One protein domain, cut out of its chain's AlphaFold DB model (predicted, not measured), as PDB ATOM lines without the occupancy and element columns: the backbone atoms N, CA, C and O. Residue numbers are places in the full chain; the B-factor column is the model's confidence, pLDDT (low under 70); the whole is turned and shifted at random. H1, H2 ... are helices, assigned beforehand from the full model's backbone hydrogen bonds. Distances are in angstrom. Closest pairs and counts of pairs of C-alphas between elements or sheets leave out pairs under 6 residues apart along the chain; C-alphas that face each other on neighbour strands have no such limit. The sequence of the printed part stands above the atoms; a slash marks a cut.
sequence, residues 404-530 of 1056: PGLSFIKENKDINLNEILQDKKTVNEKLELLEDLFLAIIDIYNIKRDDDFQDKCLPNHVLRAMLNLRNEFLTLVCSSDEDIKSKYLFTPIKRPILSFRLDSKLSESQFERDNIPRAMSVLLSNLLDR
ATOM      1  N   PRO A 404     145.711 140.468 123.776       75.50
ATOM      2  CA  PRO A 404     144.568 140.040 124.569       75.50
ATOM      3  C   PRO A 404     143.897 141.227 125.263       75.50
ATOM      4  O   PRO A 404     144.564 142.119 125.786       75.50
ATOM      5  N   GLY A 405     142.567 141.222 125.293       76.75
ATOM      6  CA  GLY A 405     141.787 142.219 126.020       76.75
ATOM      7  C   GLY A 405     141.388 143.459 125.225       76.75
ATOM      8  O   GLY A 405     140.501 144.156 125.690       76.75
ATOM      9  N   LEU A 406     141.921 143.714 124.019       82.75
ATOM     10  CA  LEU A 406     141.542 144.881 123.193       82.75
ATOM     11  C   LEU A 406     140.078 144.894 122.715       82.75
ATOM     12  O   LEU A 406     139.597 145.934 122.254       82.75
ATOM     13  N   SER A 407     139.356 143.772 122.806       78.88
ATOM     14  CA  SER A 407     137.959 143.694 122.362       78.88
ATOM     15  C   SER A 407     137.043 144.661 123.122       78.88
ATOM     16  O   SER A 407     136.062 145.123 122.539       78.88
ATOM     17  N   PHE A 408     137.419 145.072 124.345       83.81
ATOM     18  CA  PHE A 408     136.671 146.035 125.163       83.81
ATOM     19  C   PHE A 408     136.353 147.341 124.414       83.81
ATOM     20  O   PHE A 408     135.257 147.880 124.560       83.81
ATOM     21  N   ILE A 409     137.277 147.798 123.553       82.25
ATOM     22  CA  ILE A 409     137.123 149.017 122.746       82.25
ATOM     23  C   ILE A 409     135.995 148.852 121.723       82.25
ATOM     24  O   ILE A 409     135.183 149.751 121.539       82.25
ATOM     25  N   LYS A 410     135.937 147.703 121.037       77.62
ATOM     26  CA  LYS A 410     134.894 147.424 120.036       77.62
ATOM     27  C   LYS A 410     133.547 147.127 120.695       77.62
ATOM     28  O   LYS A 410     132.506 147.432 120.123       77.62
ATOM     29  N   GLU A 411     133.574 146.524 121.879       83.00
ATOM     30  CA  GLU A 411     132.385 146.127 122.635       83.00
ATOM     31  C   GLU A 411     131.770 147.266 123.463       83.00
ATOM     32  O   GLU A 411     130.680 147.082 124.001       83.00
ATOM     33  N   ASN A 412     132.431 148.429 123.556       81.81
ATOM     34  CA  ASN A 412     132.048 149.551 124.423       81.81
ATOM     35  C   ASN A 412     131.831 149.128 125.890       81.81
ATOM     36  O   ASN A 412     130.892 149.585 126.543       81.81
ATOM     37  N   LYS A 413     132.685 148.236 126.405       85.94
ATOM     38  CA  LYS A 413     132.643 147.740 127.791       85.94
ATOM     39  C   LYS A 413     133.888 148.167 128.551       85.94
ATOM     40  O   LYS A 413     134.906 148.471 127.942       85.94
ATOM     41  N   ASP A 414     133.824 148.154 129.878       84.50
ATOM     42  CA  ASP A 414     135.015 148.360 130.698       84.50
ATOM     43  C   ASP A 414     135.958 147.154 130.624       84.50
ATOM     44  O   ASP A 414     135.540 146.003 130.481       84.50
ATOM     45  N   ILE A 415     137.255 147.436 130.720       87.44
ATOM     46  CA  ILE A 415     138.299 146.417 130.700       87.44
ATOM     47  C   ILE A 415     138.306 145.598 132.003       87.44
ATOM     48  O   ILE A 415     138.348 146.156 133.099       87.44
ATOM     49  N   ASN A 416     138.341 144.268 131.890       87.00
ATOM     50  CA  ASN A 416     138.506 143.367 133.031       87.00
ATOM     51  C   ASN A 416     139.974 142.933 133.173       87.00
ATOM     52  O   ASN A 416     140.411 141.951 132.573       87.00
ATOM     53  N   LEU A 417     140.751 143.671 133.970       87.25
ATOM     54  CA  LEU A 417     142.184 143.393 134.143       87.25
ATOM     55  C   LEU A 417     142.459 142.024 134.776       87.25
ATOM     56  O   LEU A 417     143.429 141.374 134.400       87.25
ATOM     57  N   ASN A 418     141.597 141.560 135.686       84.94
ATOM     58  CA  ASN A 418     141.780 140.266 136.348       84.94
ATOM     59  C   ASN A 418     141.740 139.109 135.348       84.94
ATOM     60  O   ASN A 418     142.575 138.215 135.419       84.94
ATOM     61  N   GLU A 419     140.802 139.158 134.405       85.31
ATOM     62  CA  GLU A 419     140.654 138.163 133.341       85.31
ATOM     63  C   GLU A 419     141.829 138.218 132.356       85.31
ATOM     64  O   GLU A 419     142.426 137.194 132.035       85.31
ATOM     65  N   ILE A 420     142.238 139.422 131.942       85.44
ATOM     66  CA  ILE A 420     143.327 139.618 130.971       85.44
ATOM     67  C   ILE A 420     144.688 139.181 131.535       85.44
ATOM     68  O   ILE A 420     145.536 138.663 130.805       85.44
ATOM     69  N   LEU A 421     144.915 139.385 132.833       87.31
ATOM     70  CA  LEU A 421     146.178 139.053 133.495       87.31
ATOM     71  C   LEU A 421     146.227 137.614 134.033       87.31
ATOM     72  O   LEU A 421     147.295 137.188 134.482       87.31
ATOM     73  N   GLN A 422     145.116 136.866 133.997       84.75
ATOM     74  CA  GLN A 422     144.997 135.535 134.607       84.75
ATOM     75  C   GLN A 422     145.960 134.506 133.991       84.75
ATOM     76  O   GLN A 422     146.524 133.681 134.711       84.75
ATOM     77  N   ASP A 423     146.207 134.600 132.682       79.44
ATOM     78  CA  ASP A 423     147.057 133.662 131.937       79.44
ATOM     79  C   ASP A 423     148.563 133.974 132.028       79.44
ATOM     80  O   ASP A 423     149.397 133.208 131.532       79.44
ATOM     81  N   LYS A 424     148.944 135.099 132.643       85.56
ATOM     82  CA  LYS A 424     150.347 135.522 132.773       85.56
ATOM     83  C   LYS A 424     150.934 135.047 134.098       85.56
ATOM     84  O   LYS A 424     150.403 135.342 135.170       85.56
ATOM     85  N   LYS A 425     152.055 134.323 134.032       80.19
ATOM     86  CA  LYS A 425     152.642 133.631 135.192       80.19
ATOM     87  C   LYS A 425     153.622 134.506 135.960       80.19
ATOM     88  O   LYS A 425     153.736 134.362 137.173       80.19
ATOM     89  N   THR A 426     154.325 135.401 135.272       86.75
ATOM     90  CA  THR A 426     155.348 136.262 135.878       86.75
ATOM     91  C   THR A 426     154.914 137.724 135.916       86.75
ATOM     92  O   THR A 426     154.076 138.163 135.130       86.75
ATOM     93  N   VAL A 427     155.507 138.506 136.823       86.12
ATOM     94  CA  VAL A 427     155.232 139.948 136.898       86.12
ATOM     95  C   VAL A 427     155.699 140.671 135.632       86.12
ATOM     96  O   VAL A 427     154.974 141.519 135.133       86.12
ATOM     97  N   ASN A 428     156.841 140.286 135.050       84.75
ATOM     98  CA  ASN A 428     157.314 140.878 133.794       84.75
ATOM     99  C   ASN A 428     156.322 140.665 132.642       84.75
ATOM    100  O   ASN A 428     155.991 141.623 131.958       84.75
ATOM    101  N   GLU A 429     155.782 139.452 132.479       86.38
ATOM    102  CA  GLU A 429     154.768 139.175 131.449       86.38
ATOM    103  C   GLU A 429     153.489 140.007 131.644       86.38
ATOM    104  O   GLU A 429     152.848 140.398 130.670       86.38
ATOM    105  N   LYS A 430     153.102 140.271 132.900       90.88
ATOM    106  CA  LYS A 430     151.962 141.142 133.224       90.88
ATOM    107  C   LYS A 430     152.265 142.599 132.888       90.88
ATOM    108  O   LYS A 430     151.440 143.252 132.261       90.88
ATOM    109  N   LEU A 431     153.441 143.097 133.272       89.25
ATOM    110  CA  LEU A 431     153.870 144.468 132.991       89.25
ATOM    111  C   LEU A 431     153.975 144.736 131.485       89.25
ATOM    112  O   LEU A 431     153.469 145.757 131.030       89.25
ATOM    113  N   GLU A 432     154.556 143.809 130.719       86.06
ATOM    114  CA  GLU A 432     154.649 143.904 129.255       86.06
ATOM    115  C   GLU A 432     153.261 143.963 128.606       86.06
ATOM    116  O   GLU A 432     153.005 144.838 127.782       86.06
ATOM    117  N   LEU A 433     152.318 143.115 129.039       87.44
ATOM    118  CA  LEU A 433     150.950 143.142 128.517       87.44
ATOM    119  C   LEU A 433     150.216 144.457 128.837       87.44
ATOM    120  O   LEU A 433     149.492 144.979 127.988       87.44
ATOM    121  N   LEU A 434     150.390 144.998 130.047       90.06
ATOM    122  CA  LEU A 434     149.801 146.286 130.431       90.06
ATOM    123  C   LEU A 434     150.363 147.438 129.583       90.06
ATOM    124  O   LEU A 434     149.600 148.304 129.153       90.06
ATOM    125  N   GLU A 435     151.675 147.443 129.325       86.38
ATOM    126  CA  GLU A 435     152.336 148.417 128.446       86.38
ATOM    127  C   GLU A 435     151.837 148.307 127.006       86.38
ATOM    128  O   GLU A 435     151.437 149.322 126.431       86.38
ATOM    129  N   ASP A 436     151.784 147.097 126.452       84.31
ATOM    130  CA  ASP A 436     151.308 146.849 125.090       84.31
ATOM    131  C   ASP A 436     149.860 147.315 124.904       84.31
ATOM    132  O   ASP A 436     149.542 148.008 123.934       84.31
ATOM    133  N   LEU A 437     148.980 147.006 125.861       87.62
ATOM    134  CA  LEU A 437     147.578 147.403 125.786       87.62
ATOM    135  C   LEU A 437     147.403 148.922 125.907       87.62
ATOM    136  O   LEU A 437     146.625 149.523 125.162       87.62
ATOM    137  N   PHE A 438     148.156 149.560 126.805       88.50
ATOM    138  CA  PHE A 438     148.133 151.012 126.970       88.50
ATOM    139  C   PHE A 438     148.647 151.733 125.713       88.50
ATOM    140  O   PHE A 438     148.035 152.699 125.250       88.50
ATOM    141  N   LEU A 439     149.741 151.243 125.121       82.88
ATOM    142  CA  LEU A 439     150.308 151.778 123.883       82.88
ATOM    143  C   LEU A 439     149.385 151.561 122.680       82.88
ATOM    144  O   LEU A 439     149.267 152.462 121.849       82.88
ATOM    145  N   ALA A 440     148.684 150.429 122.607       84.50
ATOM    146  CA  ALA A 440     147.701 150.177 121.560       84.50
ATOM    147  C   ALA A 440     146.521 151.157 121.632       84.50
ATOM    148  O   ALA A 440     146.117 151.692 120.602       84.50
ATOM    149  N   ILE A 441     146.007 151.462 122.832       85.81
ATOM    150  CA  ILE A 441     144.964 152.490 123.012       85.81
ATOM    151  C   ILE A 441     145.468 153.855 122.526       85.81
ATOM    152  O   ILE A 441     144.770 154.543 121.777       85.81
ATOM    153  N   ILE A 442     146.692 154.233 122.907       83.44
ATOM    154  CA  ILE A 442     147.322 155.479 122.454       83.44
ATOM    155  C   ILE A 442     147.377 155.553 120.931       83.44
ATOM    156  O   ILE A 442     147.050 156.597 120.368       83.44
ATOM    157  N   ASP A 443     147.760 154.465 120.268       77.56
ATOM    158  CA  ASP A 443     147.913 154.438 118.816       77.56
ATOM    159  C   ASP A 443     146.551 154.449 118.100       77.56
ATOM    160  O   ASP A 443     146.374 155.222 117.157       77.56
ATOM    161  N   ILE A 444     145.556 153.694 118.590       81.44
ATOM    162  CA  ILE A 444     144.176 153.682 118.056       81.44
ATOM    163  C   ILE A 444     143.562 155.087 118.090       81.44
ATOM    164  O   ILE A 444     142.955 155.526 117.112       81.44
ATOM    165  N   TYR A 445     143.733 155.806 119.203       80.31
ATOM    166  CA  TYR A 445     143.164 157.142 119.398       80.31
ATOM    167  C   TYR A 445     144.132 158.281 119.024       80.31
ATOM    168  O   TYR A 445     143.769 159.463 119.081       80.31
ATOM    169  N   ASN A 446     145.351 157.952 118.578       75.25
ATOM    170  CA  ASN A 446     146.419 158.874 118.182       75.25
ATOM    171  C   ASN A 446     146.743 159.928 119.273       75.25
ATOM    172  O   ASN A 446     146.772 161.135 119.016       75.25
ATOM    173  N   ILE A 447     146.897 159.484 120.521       75.62
ATOM    174  CA  ILE A 447     147.159 160.337 121.692       75.62
ATOM    175  C   ILE A 447     148.643 160.747 121.702       75.62
ATOM    176  O   ILE A 447     149.532 159.899 121.658       75.62
ATOM    177  N   LYS A 448     148.941 162.050 121.762       68.38
ATOM    178  CA  LYS A 448     150.325 162.547 121.860       68.38
ATOM    179  C   LYS A 448     150.777 162.624 123.320       68.38
ATOM    180  O   LYS A 448     149.964 162.774 124.224       68.38
ATOM    181  N   ARG A 449     152.091 162.508 123.541       61.16
ATOM    182  CA  ARG A 449     152.703 162.464 124.880       61.16
ATOM    183  C   ARG A 449     152.700 163.812 125.607       61.16
ATOM    184  O   ARG A 449     152.554 163.833 126.825       61.16
ATOM    185  N   ASP A 450     152.867 164.899 124.859       55.66
ATOM    186  CA  ASP A 450     152.981 166.251 125.395       55.66
ATOM    187  C   ASP A 450     151.611 166.952 125.250       55.66
ATOM    188  O   ASP A 450     151.191 167.294 124.149       55.66
ATOM    189  N   ASP A 451     150.890 167.059 126.369       52.50
ATOM    190  CA  ASP A 451     149.736 167.932 126.673       52.50
ATOM    191  C   ASP A 451     148.399 167.849 125.888       52.50
ATOM    192  O   ASP A 451     147.391 168.362 126.381       52.50
ATOM    193  N   ASP A 452     148.280 167.110 124.784       51.47
ATOM    194  CA  ASP A 452     147.039 167.094 123.967       51.47
ATOM    195  C   ASP A 452     145.954 166.074 124.407       51.47
ATOM    196  O   ASP A 452     145.321 165.420 123.573       51.47
ATOM    197  N   PHE A 453     145.664 165.936 125.706       59.88
ATOM    198  CA  PHE A 453     144.367 165.357 126.113       59.88
ATOM    199  C   PHE A 453     143.230 166.397 126.093       59.88
ATOM    200  O   PHE A 453     142.068 166.033 126.280       59.88
ATOM    201  N   GLN A 454     143.530 167.687 125.899       55.22
ATOM    202  CA  GLN A 454     142.509 168.744 125.882       55.22
ATOM    203  C   GLN A 454     141.661 168.746 124.596       55.22
ATOM    204  O   GLN A 454     140.478 169.060 124.670       55.22
ATOM    205  N   ASP A 455     142.209 168.283 123.465       52.81
ATOM    206  CA  ASP A 455     141.553 168.395 122.149       52.81
ATOM    207  C   ASP A 455     140.856 167.111 121.651       52.81
ATOM    208  O   ASP A 455     140.211 167.120 120.599       52.81
ATOM    209  N   LYS A 456     140.954 165.984 122.374       59.94
ATOM    210  CA  LYS A 456     140.344 164.703 121.966       59.94
ATOM    211  C   LYS A 456     139.329 164.191 122.981       59.94
ATOM    212  O   LYS A 456     139.683 163.827 124.099       59.94
ATOM    213  N   CYS A 457     138.072 164.083 122.551       67.12
ATOM    214  CA  CYS A 457     137.009 163.434 123.316       67.12
ATOM    215  C   CYS A 457     137.198 161.906 123.252       67.12
ATOM    216  O   CYS A 457     136.843 161.267 122.261       67.12
ATOM    217  N   LEU A 458     137.833 161.329 124.277       78.25
ATOM    218  CA  LEU A 458     137.930 159.876 124.443       78.25
ATOM    219  C   LEU A 458     136.631 159.338 125.060       78.25
ATOM    220  O   LEU A 458     136.103 159.966 125.977       78.25
ATOM    221  N   PRO A 459     136.131 158.165 124.631       86.31
ATOM    222  CA  PRO A 459     135.015 157.518 125.315       86.31
ATOM    223  C   PRO A 459     135.348 157.217 126.788       86.31
ATOM    224  O   PRO A 459     136.458 156.776 127.090       86.31
ATOM    225  N   ASN A 460     134.374 157.373 127.696       85.12
ATOM    226  CA  ASN A 460     134.578 157.169 129.141       85.12
ATOM    227  C   ASN A 460     135.189 155.794 129.476       85.12
ATOM    228  O   ASN A 460     136.134 155.729 130.258       85.12
ATOM    229  N   HIS A 461     134.729 154.712 128.833       85.94
ATOM    230  CA  HIS A 461     135.265 153.357 129.052       85.94
ATOM    231  C   HIS A 461     136.749 153.220 128.651       85.94
ATOM    232  O   HIS A 461     137.502 152.482 129.283       85.94
ATOM    233  N   VAL A 462     137.207 153.968 127.638       88.12
ATOM    234  CA  VAL A 462     138.618 153.994 127.206       88.12
ATOM    235  C   VAL A 462     139.473 154.748 128.212       88.12
ATOM    236  O   VAL A 462     140.538 154.270 128.596       88.12
ATOM    237  N   LEU A 463     139.000 155.907 128.673       86.62
ATOM    238  CA  LEU A 463     139.706 156.688 129.684       86.62
ATOM    239  C   LEU A 463     139.807 155.917 131.012       86.62
ATOM    240  O   LEU A 463     140.892 155.849 131.593       86.62
ATOM    241  N   ARG A 464     138.722 155.257 131.448       88.38
ATOM    242  CA  ARG A 464     138.738 154.344 132.605       88.38
ATOM    243  C   ARG A 464     139.738 153.209 132.414       88.38
ATOM    244  O   ARG A 464     140.516 152.935 133.323       88.38
ATOM    245  N   ALA A 465     139.782 152.594 131.230       89.88
ATOM    246  CA  ALA A 465     140.764 151.558 130.929       89.88
ATOM    247  C   ALA A 465     142.208 152.072 131.037       89.88
ATOM    248  O   ALA A 465     143.023 151.436 131.699       89.88
ATOM    249  N   MET A 466     142.527 153.241 130.471       89.62
ATOM    250  CA  MET A 466     143.865 153.841 130.579       89.62
ATOM    251  C   MET A 466     144.268 154.114 132.037       89.62
ATOM    252  O   MET A 466     145.391 153.798 132.436       89.62
ATOM    253  N   LEU A 467     143.357 154.667 132.843       89.88
ATOM    254  CA  LEU A 467     143.582 154.917 134.270       89.88
ATOM    255  C   LEU A 467     143.819 153.615 135.047       89.88
ATOM    256  O   LEU A 467     144.778 153.528 135.817       89.88
ATOM    257  N   ASN A 468     142.989 152.596 134.812       91.06
ATOM    258  CA  ASN A 468     143.105 151.290 135.460       91.06
ATOM    259  C   ASN A 468     144.399 150.571 135.062       91.06
ATOM    260  O   ASN A 468     145.090 150.058 135.935       91.06
ATOM    261  N   LEU A 469     144.786 150.602 133.781       92.44
ATOM    262  CA  LEU A 469     146.047 150.026 133.302       92.44
ATOM    263  C   LEU A 469     147.263 150.664 133.977       92.44
ATOM    264  O   LEU A 469     148.144 149.955 134.457       92.44
ATOM    265  N   ARG A 470     147.297 151.999 134.070       91.00
ATOM    266  CA  ARG A 470     148.364 152.719 134.782       91.00
ATOM    267  C   ARG A 470     148.395 152.362 136.267       91.00
ATOM    268  O   ARG A 470     149.474 152.179 136.827       91.00
ATOM    269  N   ASN A 471     147.236 152.299 136.916       92.44
ATOM    270  CA  ASN A 471     147.147 152.022 138.347       92.44
ATOM    271  C   ASN A 471     147.536 150.568 138.677       92.44
ATOM    272  O   ASN A 471     148.251 150.336 139.652       92.44
ATOM    273  N   GLU A 472     147.145 149.603 137.846       93.56
ATOM    274  CA  GLU A 472     147.572 148.207 137.978       93.56
ATOM    275  C   GLU A 472     149.077 148.066 137.717       93.56
ATOM    276  O   GLU A 472     149.787 147.428 138.490       93.56
ATOM    277  N   PHE A 473     149.596 148.756 136.695       92.81
ATOM    278  CA  PHE A 473     151.033 148.816 136.426       92.81
ATOM    279  C   PHE A 473     151.809 149.353 137.638       92.81
ATOM    280  O   PHE A 473     152.777 148.731 138.072       92.81
ATOM    281  N   LEU A 474     151.370 150.471 138.230       91.19
ATOM    282  CA  LEU A 474     151.971 151.012 139.455       91.19
ATOM    283  C   LEU A 474     151.928 150.003 140.604       91.19
ATOM    284  O   LEU A 474     152.934 149.813 141.280       91.19
ATOM    285  N   THR A 475     150.788 149.343 140.807       93.00
ATOM    286  CA  THR A 475     150.600 148.348 141.870       93.00
ATOM    287  C   THR A 475     151.586 147.189 141.725       93.00
ATOM    288  O   THR A 475     152.301 146.865 142.676       93.00
ATOM    289  N   LEU A 476     151.696 146.615 140.524       92.19
ATOM    290  CA  LEU A 476     152.628 145.526 140.231       92.19
ATOM    291  C   LEU A 476     154.086 145.960 140.398       92.19
ATOM    292  O   LEU A 476     154.850 145.274 141.069       92.19
ATOM    293  N   VAL A 477     154.484 147.109 139.843       90.19
ATOM    294  CA  VAL A 477     155.873 147.583 139.949       90.19
ATOM    295  C   VAL A 477     156.248 147.887 141.403       90.19
ATOM    296  O   VAL A 477     157.320 147.484 141.848       90.19
ATOM    297  N   CYS A 478     155.383 148.563 142.164       90.19
ATOM    298  CA  CYS A 478     155.659 148.913 143.560       90.19
ATOM    299  C   CYS A 478     155.747 147.687 144.482       90.19
ATOM    300  O   CYS A 478     156.505 147.721 145.449       90.19
ATOM    301  N   SER A 479     155.012 146.614 144.173       87.81
ATOM    302  CA  SER A 479     155.025 145.351 144.931       87.81
ATOM    303  C   SER A 479     156.084 144.339 144.459       87.81
ATOM    304  O   SER A 479     156.204 143.262 145.040       87.81
ATOM    305  N   SER A 480     156.859 144.674 143.423       89.38
ATOM    306  CA  SER A 480     157.893 143.806 142.847       89.38
ATOM    307  C   SER A 480     159.246 143.900 143.562       89.38
ATOM    308  O   SER A 480     159.421 144.654 144.516       89.38
ATOM    309  N   ASP A 481     160.230 143.133 143.083       85.44
ATOM    310  CA  ASP A 481     161.618 143.212 143.541       85.44
ATOM    311  C   ASP A 481     162.343 144.512 143.117       85.44
ATOM    312  O   ASP A 481     161.872 145.303 142.291       85.44
ATOM    313  N   GLU A 482     163.533 144.725 143.689       79.50
ATOM    314  CA  GLU A 482     164.369 145.901 143.417       79.50
ATOM    315  C   GLU A 482     164.812 146.029 141.955       79.50
ATOM    316  O   GLU A 482     165.063 147.146 141.495       79.50
ATOM    317  N   ASP A 483     164.914 144.924 141.212       78.19
ATOM    318  CA  ASP A 483     165.339 144.956 139.813       78.19
ATOM    319  C   ASP A 483     164.226 145.530 138.930       78.19
ATOM    320  O   ASP A 483     164.478 146.428 138.118       78.19
ATOM    321  N   ILE A 484     162.982 145.100 139.152       83.00
ATOM    322  CA  ILE A 484     161.800 145.641 138.473       83.00
ATOM    323  C   ILE A 484     161.588 147.110 138.862       83.00
ATOM    324  O   ILE A 484     161.463 147.963 137.977       83.00
ATOM    325  N   LYS A 485     161.634 147.461 140.155       84.25
ATOM    326  CA  LYS A 485     161.529 148.870 140.586       84.25
ATOM    327  C   LYS A 485     162.642 149.733 139.990       84.25
ATOM    328  O   LYS A 485     162.391 150.841 139.520       84.25
ATOM    329  N   SER A 486     163.880 149.238 139.958       78.75
ATOM    330  CA  SER A 486     165.005 149.966 139.360       78.75
ATOM    331  C   SER A 486     164.799 150.214 137.872       78.75
ATOM    332  O   SER A 486     165.012 151.340 137.415       78.75
ATOM    333  N   LYS A 487     164.318 149.207 137.137       78.88
ATOM    334  CA  LYS A 487     163.995 149.320 135.714       78.88
ATOM    335  C   LYS A 487     162.885 150.348 135.472       78.88
ATOM    336  O   LYS A 487     163.089 151.263 134.683       78.88
ATOM    337  N   TYR A 488     161.753 150.246 136.168       79.12
ATOM    338  CA  TYR A 488     160.538 150.992 135.812       79.12
ATOM    339  C   TYR A 488     160.300 152.292 136.606       79.12
ATOM    340  O   TYR A 488     159.675 153.208 136.075       79.12
ATOM    341  N   LEU A 489     160.811 152.419 137.839       77.75
ATOM    342  CA  LEU A 489     160.628 153.605 138.697       77.75
ATOM    343  C   LEU A 489     161.873 154.502 138.787       77.75
ATOM    344  O   LEU A 489     161.741 155.724 138.861       77.75
ATOM    345  N   PHE A 490     163.085 153.930 138.809       71.50
ATOM    346  CA  PHE A 490     164.308 154.678 139.165       71.50
ATOM    347  C   PHE A 490     165.267 154.984 138.007       71.50
ATOM    348  O   PHE A 490     166.304 155.627 138.242       71.50
ATOM    349  N   THR A 491     164.931 154.563 136.785       64.81
ATOM    350  CA  THR A 491     165.696 154.841 135.563       64.81
ATOM    351  C   THR A 491     164.933 155.850 134.696       64.81
ATOM    352  O   THR A 491     163.728 155.677 134.506       64.81
ATOM    353  N   PRO A 492     165.574 156.906 134.148       55.25
ATOM    354  CA  PRO A 492     164.912 157.851 133.249       55.25
ATOM    355  C   PRO A 492     164.606 157.168 131.907       55.25
ATOM    356  O   PRO A 492     165.373 157.259 130.950       55.25
ATOM    357  N   ILE A 493     163.504 156.423 131.830       55.59
ATOM    358  CA  ILE A 493     163.105 155.758 130.592       55.59
ATOM    359  C   ILE A 493     162.315 156.731 129.726       55.59
ATOM    360  O   ILE A 493     161.456 157.490 130.177       55.59
ATOM    361  N   LYS A 494     162.601 156.690 128.425       51.97
ATOM    362  CA  LYS A 494     161.980 157.572 127.449       51.97
ATOM    363  C   LYS A 494     160.492 157.306 127.209       51.97
ATOM    364  O   LYS A 494     159.967 158.149 126.504       51.97
ATOM    365  N   ARG A 495     159.807 156.272 127.746       57.47
ATOM    366  CA  ARG A 495     158.347 156.007 127.550       57.47
ATOM    367  C   ARG A 495     157.631 155.088 128.584       57.47
ATOM    368  O   ARG A 495     157.022 154.109 128.171       57.47
ATOM    369  N   PRO A 496     157.639 155.358 129.900       65.56
ATOM    370  CA  PRO A 496     156.748 154.638 130.819       65.56
ATOM    371  C   PRO A 496     155.283 155.110 130.685       65.56
ATOM    372  O   PRO A 496     155.047 156.305 130.457       65.56
ATOM    373  N   ILE A 497     154.310 154.206 130.920       82.06
ATOM    374  CA  ILE A 497     152.861 154.502 131.095       82.06
ATOM    375  C   ILE A 497     152.658 155.675 132.075       82.06
ATOM    376  O   ILE A 497     151.780 156.517 131.909       82.06
ATOM    377  N   LEU A 498     153.552 155.778 133.059       80.69
ATOM    378  CA  LEU A 498     153.581 156.803 134.101       80.69
ATOM    379  C   LEU A 498     153.864 158.229 133.603       80.69
ATOM    380  O   LEU A 498     153.754 159.170 134.379       80.69
ATOM    381  N   SER A 499     154.272 158.411 132.342       76.25
ATOM    382  CA  SER A 499     154.574 159.746 131.805       76.25
ATOM    383  C   SER A 499     153.355 160.516 131.284       76.25
ATOM    384  O   SER A 499     153.496 161.693 130.965       76.25
ATOM    385  N   PHE A 500     152.178 159.887 131.219       78.44
ATOM    386  CA  PHE A 500     150.942 160.520 130.754       78.44
ATOM    387  C   PHE A 500     150.185 161.196 131.906       78.44
ATOM    388  O   PHE A 500     150.038 160.613 132.980       78.44
ATOM    389  N   ARG A 501     149.681 162.413 131.659       80.69
ATOM    390  CA  ARG A 501     148.854 163.205 132.589       80.69
ATOM    391  C   ARG A 501     147.384 162.791 132.460       80.69
ATOM    392  O   ARG A 501     146.656 163.368 131.657       80.69
ATOM    393  N   LEU A 502     146.963 161.761 133.194       82.19
ATOM    394  CA  LEU A 502     145.591 161.235 133.147       82.19
ATOM    395  C   LEU A 502     144.727 161.731 134.316       82.19
ATOM    396  O   LEU A 502     143.508 161.800 134.178       82.19
ATOM    397  N   ASP A 503     145.323 162.092 135.460       84.00
ATOM    398  CA  ASP A 503     144.558 162.446 136.669       84.00
ATOM    399  C   ASP A 503     143.783 163.762 136.524       84.00
ATOM    400  O   ASP A 503     142.759 163.941 137.188       84.00
ATOM    401  N   SER A 504     144.211 164.660 135.632       78.50
ATOM    402  CA  SER A 504     143.473 165.888 135.302       78.50
ATOM    403  C   SER A 504     142.051 165.588 134.809       78.50
ATOM    404  O   SER A 504     141.106 166.291 135.170       78.50
ATOM    405  N   LYS A 505     141.869 164.479 134.083       76.44
ATOM    406  CA  LYS A 505     140.576 164.046 133.535       76.44
ATOM    407  C   LYS A 505     139.599 163.523 134.581       76.44
ATOM    408  O   LYS A 505     138.394 163.607 134.383       76.44
ATOM    409  N   LEU A 506     140.091 163.088 135.743       74.38
ATOM    410  CA  LEU A 506     139.240 162.673 136.868       74.38
ATOM    411  C   LEU A 506     138.410 163.827 137.453       74.38
ATOM    412  O   LEU A 506     137.508 163.580 138.251       74.38
ATOM    413  N   SER A 507     138.763 165.077 137.132       70.12
ATOM    414  CA  SER A 507     138.082 166.283 137.617       70.12
ATOM    415  C   SER A 507     137.078 166.878 136.623       70.12
ATOM    416  O   SER A 507     136.407 167.854 136.954       70.12
ATOM    417  N   GLU A 508     136.947 166.301 135.424       75.31
ATOM    418  CA  GLU A 508     136.000 166.774 134.412       75.31
ATOM    419  C   GLU A 508     134.566 166.375 134.782       75.31
ATOM    420  O   GLU A 508     134.277 165.219 135.074       75.31
ATOM    421  N   SER A 509     133.645 167.341 134.743       63.06
ATOM    422  CA  SER A 509     132.248 167.170 135.183       63.06
ATOM    423  C   SER A 509     131.455 166.106 134.411       63.06
ATOM    424  O   SER A 509     130.441 165.630 134.910       63.06
ATOM    425  N   GLN A 510     131.904 165.733 133.210       69.69
ATOM    426  CA  GLN A 510     131.259 164.745 132.337       69.69
ATOM    427  C   GLN A 510     131.858 163.333 132.471       69.69
ATOM    428  O   GLN A 510     131.370 162.393 131.841       69.69
ATOM    429  N   PHE A 511     132.915 163.171 133.273       77.06
ATOM    430  CA  PHE A 511     133.565 161.885 133.478       77.06
ATOM    431  C   PHE A 511     132.947 161.148 134.671       77.06
ATOM    432  O   PHE A 511     133.032 161.589 135.819       77.06
ATOM    433  N   GLU A 512     132.350 159.987 134.406       72.81
ATOM    434  CA  GLU A 512     131.912 159.059 135.450       72.81
ATOM    435  C   GLU A 512     133.143 158.407 136.078       72.81
ATOM    436  O   GLU A 512     133.686 157.425 135.569       72.81
ATOM    437  N   ARG A 513     133.616 159.025 137.165       67.06
ATOM    438  CA  ARG A 513     134.894 158.706 137.806       67.06
ATOM    439  C   ARG A 513     135.035 157.235 138.192       67.06
ATOM    440  O   ARG A 513     136.152 156.720 138.152       67.06
ATOM    441  N   ASP A 514     133.933 156.609 138.609       66.25
ATOM    442  CA  ASP A 514     133.905 155.362 139.376       66.25
ATOM    443  C   ASP A 514     134.938 155.379 140.528       66.25
ATOM    444  O   ASP A 514     135.577 156.395 140.811       66.25
ATOM    445  N   ASN A 515     135.097 154.300 141.292       74.62
ATOM    446  CA  ASN A 515     136.016 154.267 142.446       74.62
ATOM    447  C   ASN A 515     137.514 154.244 142.046       74.62
ATOM    448  O   ASN A 515     138.319 153.569 142.685       74.62
ATOM    449  N   ILE A 516     137.915 154.963 140.992       85.38
ATOM    450  CA  ILE A 516     139.284 154.978 140.474       85.38
ATOM    451  C   ILE A 516     140.161 155.928 141.321       85.38
ATOM    452  O   ILE A 516     139.905 157.144 141.380       85.38
ATOM    453  N   PRO A 517     141.213 155.411 141.991       87.94
ATOM    454  CA  PRO A 517     142.137 156.231 142.765       87.94
ATOM    455  C   PRO A 517     143.101 157.016 141.862       87.94
ATOM    456  O   PRO A 517     143.449 156.592 140.757       87.94
ATOM    457  N   ARG A 518     143.580 158.159 142.367       88.56
ATOM    458  CA  ARG A 518     144.660 158.940 141.738       88.56
ATOM    459  C   ARG A 518     145.980 158.170 141.762       88.56
ATOM    460  O   ARG A 518     146.238 157.439 142.723       88.56
ATOM    461  N   ALA A 519     146.846 158.406 140.777       88.56
ATOM    462  CA  ALA A 519     148.123 157.697 140.621       88.56
ATOM    463  C   ALA A 519     148.991 157.786 141.885       88.56
ATOM    464  O   ALA A 519     149.515 156.788 142.375       88.56
ATOM    465  N   MET A 520     149.070 158.991 142.456       86.75
ATOM    466  CA  MET A 520     149.795 159.272 143.694       86.75
ATOM    467  C   MET A 520     149.329 158.396 144.863       86.75
ATOM    468  O   MET A 520     150.143 157.876 145.624       86.75
ATOM    469  N   SER A 521     148.014 158.212 144.999       88.19
ATOM    470  CA  SER A 521     147.430 157.403 146.070       88.19
ATOM    471  C   SER A 521     147.800 155.932 145.911       88.19
ATOM    472  O   SER A 521     148.136 155.277 146.896       88.19
ATOM    473  N   VAL A 522     147.769 155.424 144.677       91.06
ATOM    474  CA  VAL A 522     148.168 154.048 144.356       91.06
ATOM    475  C   VAL A 522     149.645 153.839 144.665       91.06
ATOM    476  O   VAL A 522     149.994 152.876 145.344       91.06
ATOM    477  N   LEU A 523     150.509 154.763 144.237       90.06
ATOM    478  CA  LEU A 523     151.944 154.677 144.491       90.06
ATOM    479  C   LEU A 523     152.249 154.674 145.991       90.06
ATOM    480  O   LEU A 523     152.970 153.801 146.460       90.06
ATOM    481  N   LEU A 524     151.683 155.607 146.763       88.06
ATOM    482  CA  LEU A 524     151.942 155.682 148.204       88.06
ATOM    483  C   LEU A 524     151.405 154.460 148.958       88.06
ATOM    484  O   LEU A 524     152.044 154.014 149.906       88.06
ATOM    485  N   SER A 525     150.275 153.896 148.531       90.00
ATOM    486  CA  SER A 525     149.689 152.720 149.191       90.00
ATOM    487  C   SER A 525     150.488 151.438 148.943       90.00
ATOM    488  O   SER A 525     150.473 150.551 149.789       90.00
ATOM    489  N   ASN A 526     151.200 151.345 147.815       90.56
ATOM    490  CA  ASN A 526     151.920 150.130 147.419       90.56
ATOM    491  C   ASN A 526     153.441 150.215 147.624       90.56
ATOM    492  O   ASN A 526     154.073 149.211 147.936       90.56
ATOM    493  N   LEU A 527     154.052 151.394 147.478       89.00
ATOM    494  CA  LEU A 527     155.483 151.594 147.717       89.00
ATOM    495  C   LEU A 527     155.701 151.895 149.200       89.00
ATOM    496  O   LEU A 527     155.728 153.058 149.583       89.00
ATOM    497  N   LEU A 528     155.768 150.876 150.057       86.38
ATOM    498  CA  LEU A 528     155.751 151.070 151.517       86.38
ATOM    499  C   LEU A 528     157.045 151.673 152.083       86.38
ATOM    500  O   LEU A 528     156.997 152.398 153.080       86.38
ATOM    501  N   ASP A 529     158.186 151.402 151.450       87.56
ATOM    502  CA  ASP A 529     159.477 151.880 151.928       87.56
ATOM    503  C   ASP A 529     159.624 153.401 151.735       87.56
ATOM    504  O   ASP A 529     159.549 153.953 150.633       87.56
ATOM    505  N   ARG A 530     159.846 154.102 152.850       87.56
ATOM    506  CA  ARG A 530     159.970 155.565 152.894       87.56
ATOM    507  C   ARG A 530     161.202 156.074 152.129       87.56
ATOM    508  O   ARG A 530     161.131 157.137 151.513       87.56
TER     509      ARG A 530
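AT A GLANCE: This is residues 404 to 530 of the 1056 residues of an uncharacterized protein of Legionella waltersii (UniProt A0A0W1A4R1). Two long helices, H3 and H4, lie side by side as a helical hairpin that makes the core, and the shorter H7 packs on H4, away from H3. H5 folds back at the end of H4, while the small helices H1, H2 and H6 and long links lie around the core. The printed part has 127 residues with seven named helices, H1 to H7 in chain order, and no named strand; the class is all helix. It is compact and rounded, with a radius of gyration of the C-alphas of 14.4 A and spans of 38 by 31 by 28 A.

IN THESE COORDINATES: H3, residues 427 to 445, is 27.3 A long and begins at C-alpha 427 (155.232, 139.948, 136.898). H4, residues 460 to 478, is 26.8 A long. H7, residues 519 to 526, spans 10.9 A and ends at C-alpha 526 (151.920, 150.130, 147.419). H5 is residues 482 to 488, 9.9 A; H1 407 to 411, 6.1 A; H2 417 to 421, 5.9 A; H6 503 to 507, 7.6 A.

HOW THE PARTS SIT: H4 is the hub, touching H3, H5 and H7. H3 and H4 run opposite ways at a shallow tilt of 27 degrees; their closest C-alphas, Leu 434 and Leu 469, are 6.0 A apart. With residues 470 to 478 alone, H4 touches H7 the same way at 35.1 degrees, only just a steep tilt; closest are C-alphas 478 and 526, 5.5 A. With residues 477 to 478 alone, H4 touches H5 in a hairpin at 32 degrees, only just short of steep; closest are C-alphas 477 and 485, 5.8 A. H1 is close to but not clearly touching H4, with closest C-alphas 409 and 462 at 6.8 A; H2 stands likewise to H3, with C-alphas 421 and 430 at 6.2 A, and H6 to H7, with C-alphas 503 and 519 at 7.1 A. H3 and H7 are apart. Every O i to N i+4 pair is within hydrogen-bond range in H1, H2, H3, H4, H5 and H7; H6 has 0 of 1, but 2 of 2 O i to N i+3 pairs.

THE WHOLE: The farthest C-alphas, Lys 410 and Arg 530, are 42.1 A apart. The printed part has no cut. The links H3 to H4, H5 to H6 and H6 to H7 are long. The mean pLDDT of the printed part is 80.6; residues 448 to 457, 491 to 496, 509 to 510 and 513 to 514 are under 70.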